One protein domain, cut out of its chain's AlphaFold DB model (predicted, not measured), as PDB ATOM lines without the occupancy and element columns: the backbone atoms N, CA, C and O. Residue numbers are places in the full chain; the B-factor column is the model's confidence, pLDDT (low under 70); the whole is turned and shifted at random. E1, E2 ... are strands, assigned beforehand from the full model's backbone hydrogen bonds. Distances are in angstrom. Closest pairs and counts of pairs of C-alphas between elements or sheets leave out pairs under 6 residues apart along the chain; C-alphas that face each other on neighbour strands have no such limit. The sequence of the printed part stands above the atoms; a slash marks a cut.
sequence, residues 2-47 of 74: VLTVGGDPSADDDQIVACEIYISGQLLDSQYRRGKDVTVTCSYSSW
ATOM      1  N   VAL A   2       1.427 -30.680 -22.920       68.94
ATOM      2  CA  VAL A   2       1.890 -31.964 -22.373       68.94
ATOM      3  C   VAL A   2       1.424 -32.041 -20.925       68.94
ATOM      4  O   VAL A   2       1.637 -31.095 -20.170       68.94
ATOM      5  N   LEU A   3       0.758 -33.136 -20.572       71.81
ATOM      6  CA  LEU A   3       0.342 -33.472 -19.217       71.81
ATOM      7  C   LEU A   3       1.192 -34.643 -18.737       71.81
ATOM      8  O   LEU A   3       1.150 -35.723 -19.320       71.81
ATOM      9  N   THR A   4       1.942 -34.413 -17.666       78.06
ATOM     10  CA  THR A   4       2.724 -35.444 -16.988       78.06
ATOM     11  C   THR A   4       2.085 -35.704 -15.635       78.06
ATOM     12  O   THR A   4       1.954 -34.779 -14.833       78.06
ATOM     13  N   VAL A   5       1.687 -36.949 -15.387       78.06
ATOM     14  CA  VAL A   5       1.095 -37.385 -14.120       78.06
ATOM     15  C   VAL A   5       2.010 -38.444 -13.522       78.06
ATOM     16  O   VAL A   5       2.268 -39.475 -14.145       78.06
ATOM     17  N   GLY A   6       2.540 -38.153 -12.338       81.19
ATOM     18  CA  GLY A   6       3.370 -39.065 -11.558       81.19
ATOM     19  C   GLY A   6       2.560 -39.724 -10.450       81.19
ATOM     20  O   GLY A   6       1.674 -39.096  -9.868       81.19
ATOM     21  N   GLY A   7       2.864 -40.987 -10.178       75.88
ATOM     22  CA  GLY A   7       2.371 -41.697  -9.007       75.88
ATOM     23  C   GLY A   7       3.004 -41.183  -7.720       75.88
ATOM     24  O   GLY A   7       4.073 -40.575  -7.730       75.88
ATOM     25  N   ASP A   8       2.327 -41.439  -6.606       74.75
ATOM     26  CA  ASP A   8       2.862 -41.177  -5.273       74.75
ATOM     27  C   ASP A   8       3.949 -42.219  -4.943       74.75
ATOM     28  O   ASP A   8       3.640 -43.410  -4.851       74.75
ATOM     29  N   PRO A   9       5.211 -41.812  -4.720       70.38
ATOM     30  CA  PRO A   9       6.306 -42.738  -4.426       70.38
ATOM     31  C   PRO A   9       6.139 -43.485  -3.091       70.38
ATOM     32  O   PRO A   9       6.825 -44.484  -2.851       70.38
ATOM     33  N   SER A  10       5.249 -43.015  -2.212       72.94
ATOM     34  CA  SER A  10       4.916 -43.667  -0.943       72.94
ATOM     35  C   SER A  10       3.793 -44.703  -1.051       72.94
ATOM     36  O   SER A  10       3.584 -45.454  -0.097       72.94
ATOM     37  N   ALA A  11       3.102 -44.777  -2.192       71.50
ATOM     38  CA  ALA A  11       2.038 -45.746  -2.413       71.50
ATOM     39  C   ALA A  11       2.575 -47.180  -2.577       71.50
ATOM     40  O   ALA A  11       3.739 -47.409  -2.925       71.50
ATOM     41  N   ASP A  12       1.695 -48.149  -2.322       74.19
ATOM     42  CA  ASP A  12       1.954 -49.565  -2.564       74.19
ATOM     43  C   ASP A  12       2.256 -49.843  -4.048       74.19
ATOM     44  O   ASP A  12       1.843 -49.102  -4.942       74.19
ATOM     45  N   ASP A  13       2.918 -50.971  -4.326       70.31
ATOM     46  CA  ASP A  13       3.266 -51.413  -5.688       70.31
ATOM     47  C   ASP A  13       2.045 -51.644  -6.609       70.31
ATOM     48  O   ASP A  13       2.200 -51.869  -7.811       70.31
ATOM     49  N   ASP A  14       0.829 -51.558  -6.062       73.19
ATOM     50  CA  ASP A  14      -0.446 -51.661  -6.778       73.19
ATOM     51  C   ASP A  14      -1.013 -50.302  -7.247       73.19
ATOM     52  O   ASP A  14      -2.125 -50.208  -7.769       73.19
ATOM     53  N   GLN A  15      -0.272 -49.207  -7.077       76.31
ATOM     54  CA  GLN A  15      -0.730 -47.911  -7.561       76.31
ATOM     55  C   GLN A  15      -0.888 -47.910  -9.087       76.31
ATOM     56  O   GLN A  15      -0.006 -48.348  -9.827       76.31
ATOM     57  N   ILE A  16      -2.010 -47.363  -9.560       79.62
ATOM     58  CA  ILE A  16      -2.259 -47.095 -10.976       79.62
ATOM     59  C   ILE A  16      -2.251 -45.585 -11.182       79.62
ATOM     60  O   ILE A  16      -2.992 -44.850 -10.532       79.62
ATOM     61  N   VAL A  17      -1.426 -45.139 -12.120       77.56
ATOM     62  CA  VAL A  17      -1.354 -43.753 -12.563       77.56
ATOM     63  C   VAL A  17      -1.966 -43.678 -13.947       77.56
ATOM     64  O   VAL A  17      -1.553 -44.393 -14.862       77.56
ATOM     65  N   ALA A  18      -2.968 -42.819 -14.072       79.75
ATOM     66  CA  ALA A  18      -3.750 -42.631 -15.276       79.75
ATOM     67  C   ALA A  18      -3.658 -41.177 -15.736       79.75
ATOM     68  O   ALA A  18      -3.616 -40.251 -14.925       79.75
ATOM     69  N   CYS A  19      -3.653 -40.981 -17.044       78.94
ATOM     70  CA  CYS A  19      -3.789 -39.685 -17.675       78.94
ATOM     71  C   CYS A  19      -4.714 -39.848 -18.875       78.94
ATOM     72  O   CYS A  19      -4.450 -40.667 -19.748       78.94
ATOM     73  N   GLU A  20      -5.797 -39.081 -18.899       80.25
ATOM     74  CA  GLU A  20      -6.793 -39.096 -19.964       80.25
ATOM     75  C   GLU A  20      -7.014 -37.661 -20.442       80.25
ATOM     76  O   GLU A  20      -7.161 -36.737 -19.637       80.25
ATOM     77  N   ILE A  21      -7.017 -37.460 -21.755       75.50
ATOM     78  CA  ILE A  21      -7.309 -36.170 -22.376       75.50
ATOM     79  C   ILE A  21      -8.682 -36.274 -23.018       75.50
ATOM     80  O   ILE A  21      -8.901 -37.127 -23.873       75.50
ATOM     81  N   TYR A  22      -9.581 -35.366 -22.648       76.31
ATOM     82  CA  TYR A  22     -10.902 -35.245 -23.252       76.31
ATOM     83  C   TYR A  22     -11.051 -33.892 -23.943       76.31
ATOM     84  O   TYR A  22     -10.652 -32.863 -23.395       76.31
ATOM     85  N   ILE A  23     -11.677 -33.880 -25.118       76.12
ATOM     86  CA  ILE A  23     -12.093 -32.655 -25.810       76.12
ATOM     87  C   ILE A  23     -13.571 -32.779 -26.144       76.12
ATOM     88  O   ILE A  23     -13.991 -33.760 -26.749       76.12
ATOM     89  N   SER A  24     -14.370 -31.795 -25.728       80.75
ATOM     90  CA  SER A  24     -15.821 -31.777 -25.976       80.75
ATOM     91  C   SER A  24     -16.531 -33.071 -25.545       80.75
ATOM     92  O   SER A  24     -17.463 -33.527 -26.200       80.75
ATOM     93  N   GLY A  25     -16.064 -33.693 -24.457       79.00
ATOM     94  CA  GLY A  25     -16.602 -34.956 -23.938       79.00
ATOM     95  C   GLY A  25     -16.122 -36.225 -24.657       79.00
ATOM     96  O   GLY A  25     -16.484 -37.318 -24.233       79.00
ATOM     97  N   GLN A  26     -15.290 -36.117 -25.696       73.00
ATOM     98  CA  GLN A  26     -14.696 -37.265 -26.388       73.00
ATOM     99  C   GLN A  26     -13.297 -37.571 -25.843       73.00
ATOM    100  O   GLN A  26     -12.481 -36.659 -25.703       73.00
ATOM    101  N   LEU A  27     -13.025 -38.848 -25.542       75.25
ATOM    102  CA  LEU A  27     -11.697 -39.314 -25.136       75.25
ATOM    103  C   LEU A  27     -10.748 -39.222 -26.333       75.25
ATOM    104  O   LEU A  27     -10.972 -39.860 -27.359       75.25
ATOM    105  N   LEU A  28      -9.699 -38.424 -26.184       74.12
ATOM    106  CA  LEU A  28      -8.693 -38.186 -27.210       74.12
ATOM    107  C   LEU A  28      -7.459 -39.066 -27.014       74.12
ATOM    108  O   LEU A  28      -6.922 -39.597 -27.980       74.12
ATOM    109  N   ASP A  29      -6.991 -39.189 -25.776       72.88
ATOM    110  CA  ASP A  29      -5.819 -39.994 -25.438       72.88
ATOM    111  C   ASP A  29      -5.945 -40.512 -24.010       72.88
ATOM    112  O   ASP A  29      -6.548 -39.857 -23.157       72.88
ATOM    113  N   SER A  30      -5.362 -41.676 -23.756       75.06
ATOM    114  CA  SER A  30      -5.348 -42.302 -22.443       75.06
ATOM    115  C   SER A  30      -4.066 -43.097 -22.243       75.06
ATOM    116  O   SER A  30      -3.743 -43.979 -23.041       75.06
ATOM    117  N   GLN A  31      -3.363 -42.840 -21.147       77.12
ATOM    118  CA  GLN A  31      -2.222 -43.632 -20.713       77.12
ATOM    119  C   GLN A  31      -2.393 -44.081 -19.278       77.12
ATOM    120  O   GLN A  31      -2.752 -43.300 -18.400       77.12
ATOM    121  N   TYR A  32      -2.048 -45.343 -19.047       80.31
ATOM    122  CA  TYR A  32      -2.120 -45.970 -17.741       80.31
ATOM    123  C   TYR A  32      -0.825 -46.722 -17.482       80.31
ATOM    124  O   TYR A  32      -0.321 -47.442 -18.352       80.31
ATOM    125  N   ARG A  33      -0.292 -46.584 -16.273       75.19
ATOM    126  CA  ARG A  33       0.780 -47.440 -15.770       75.19
ATOM    127  C   ARG A  33       0.469 -47.870 -14.357       75.19
ATOM    128  O   ARG A  33      -0.021 -47.084 -13.559       75.19
ATOM    129  N   ARG A  34       0.782 -49.127 -14.069       76.38
ATOM    130  CA  ARG A  34       0.698 -49.703 -12.733       76.38
ATOM    131  C   ARG A  34       2.106 -49.919 -12.211       76.38
ATOM    132  O   ARG A  34       2.958 -50.409 -12.954       76.38
ATOM    133  N   GLY A  35       2.329 -49.553 -10.962       71.31
ATOM    134  CA  GLY A  35       3.595 -49.731 -10.278       71.31
ATOM    135  C   GLY A  35       3.923 -48.549  -9.384       71.31
ATOM    136  O   GLY A  35       3.388 -47.452  -9.531       71.31
ATOM    137  N   LYS A  36       4.857 -48.786  -8.473       73.12
ATOM    138  CA  LYS A  36       5.438 -47.753  -7.629       73.12
ATOM    139  C   LYS A  36       6.326 -46.825  -8.456       73.12
ATOM    140  O   LYS A  36       7.090 -47.297  -9.297       73.12
ATOM    141  N   ASP A  37       6.232 -45.518  -8.208       76.31
ATOM    142  CA  ASP A  37       7.069 -44.500  -8.871       76.31
ATOM    143  C   ASP A  37       6.919 -44.488 -10.412       76.31
ATOM    144  O   ASP A  37       7.859 -44.281 -11.181       76.31
ATOM    145  N   VAL A  38       5.709 -44.766 -10.908       75.12
ATOM    146  CA  VAL A  38       5.427 -44.706 -12.347       75.12
ATOM    147  C   VAL A  38       4.934 -43.321 -12.745       75.12
ATOM    148  O   VAL A  38       4.170 -42.673 -12.038       75.12
ATOM    149  N   THR A  39       5.357 -42.867 -13.921       80.25
ATOM    150  CA  THR A  39       4.887 -41.622 -14.533       80.25
ATOM    151  C   THR A  39       4.284 -41.930 -15.898       80.25
ATOM    152  O   THR A  39       4.824 -42.749 -16.651       80.25
ATOM    153  N   VAL A  40       3.172 -41.274 -16.217       73.31
ATOM    154  CA  VAL A  40       2.552 -41.273 -17.547       73.31
ATOM    155  C   VAL A  40       2.573 -39.860 -18.116       73.31
ATOM    156  O   VAL A  40       2.404 -38.883 -17.387       73.31
ATOM    157  N   THR A  41       2.783 -39.752 -19.426       74.69
ATOM    158  CA  THR A  41       2.896 -38.457 -20.106       74.69
ATOM    159  C   THR A  41       2.012 -38.446 -21.338       74.69
ATOM    160  O   THR A  41       2.380 -39.031 -22.355       74.69
ATOM    161  N   CYS A  42       0.882 -37.745 -21.284       69.62
ATOM    162  CA  CYS A  42       0.023 -37.525 -22.446       69.62
ATOM    163  C   CYS A  42       0.424 -36.225 -23.151       69.62
ATOM    164  O   CYS A  42       0.573 -35.175 -22.520       69.62
ATOM    165  N   SER A  43       0.592 -36.266 -24.471       66.19
ATOM    166  CA  SER A  43       0.994 -35.103 -25.268       66.19
ATOM    167  C   SER A  43      -0.038 -34.830 -26.349       66.19
ATOM    168  O   SER A  43      -0.158 -35.574 -27.317       66.19
ATOM    169  N   TYR A  44      -0.708 -33.686 -26.232       60.62
ATOM    170  CA  TYR A  44      -1.580 -33.154 -27.278       60.62
ATOM    171  C   TYR A  44      -0.804 -32.825 -28.569       60.62
ATOM    172  O   TYR A  44      -1.359 -32.815 -29.656       60.62
ATOM    173  N   SER A  45       0.500 -32.554 -28.460       58.31
ATOM    174  CA  SER A  45       1.383 -32.166 -29.574       58.31
ATOM    175  C   SER A  45       1.934 -33.334 -30.398       58.31
ATOM    176  O   SER A  45       2.500 -33.096 -31.460       58.31
ATOM    177  N   SER A  46       1.829 -34.573 -29.907       52.81
ATOM    178  CA  SER A  46       2.387 -35.754 -30.589       52.81
ATOM    179  C   SER A  46       1.485 -36.285 -31.704       52.81
ATOM    180  O   SER A  46       1.921 -37.094 -32.518       52.81
ATOM    181  N   TRP A  47       0.250 -35.797 -31.770       52.03
ATOM    182  CA  TRP A  47      -0.630 -35.996 -32.903       52.03
ATOM    183  C   TRP A  47      -0.350 -34.871 -33.893       52.03
ATOM    184  O   TRP A  47      -0.528 -33.694 -33.567       52.03
TER     185      TRP A  47
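Overview. This is residues 2 to 47 of the 74 residues of an uncharacterized protein of Bifidobacterium bifidum (UniProt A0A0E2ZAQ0). Two ribbons of two antiparallel strands each make a small two-layer sandwich: the long hairpin E2 and E3 forms one layer, and the shorter pair E1 and E4 lies over part of it. The strands run roughly along the long axis; the links from E1 to E2 and from E3 to E4 cross between the layers at one end, while the turn of the hairpin lies at the other, where E3 bends and the tip curves away from the short pair. The printed part has 46 residues with no named helix and four named strands, in the order E1, E2, E3, E4, and its class is all strand. It is only just loose, close to compact, with a radius of gyration of the C-alphas of 11.7 A, and elongated, with spans of 34 by 18 by 11 A.

Arrangement. E2, residues 16 to 23, and E3, residues 26 to 34, are antiparallel neighbours at 170 degrees and form a hairpin with a tight link of 2 residues. N 17 and O 33 are 2.8 A apart and N 26 and O 23 are 2.9 A apart, both within hydrogen-bond range. E3 bends by 55 degrees at residue 29. In the other sheet, E1, residues 2 to 6, and E4, residues 39 to 43, are antiparallel at 168 degrees, with N 3 and O 42 at 2.8 A and N 40 and O 5 at 2.9 A, within hydrogen-bond range. Between the sheets, the closest C-alphas of E3 and E4 are those of Gln 31 and Val 40, 6.2 A apart. Those of E2 and E4 are Cys 19 and Cys 42, at 6.5 A. Those of E1 and E2 are Val 5 and Cys 19, also at 6.5 A. E1 and E3 are apart.

Along the chain. E3 is the longest strand by residues, with 9, and measures 24.0 A from first to last C-alpha; its C-alpha 26 is at (-14.696, -37.265, -26.388). E2 measures 22.9 A. E1 measures 13.0 A and begins with C-alpha 2 at (1.890, -31.964, -22.373). E4 measures 13.1 A and ends with C-alpha 43 at (0.994, -35.103, -25.268).

Size, cuts and confidence. The two C-alphas farthest apart are those of Ser 10 and Ser 24, 34.6 A. The printed part has no cut. The link from E3 to E4, 4 residues, is tight, the link from E1 to E2, 9 residues, is short, and there is no long link. The mean pLDDT of the printed part is 73.6, with residue 2 and residues 42 to 47 under 70.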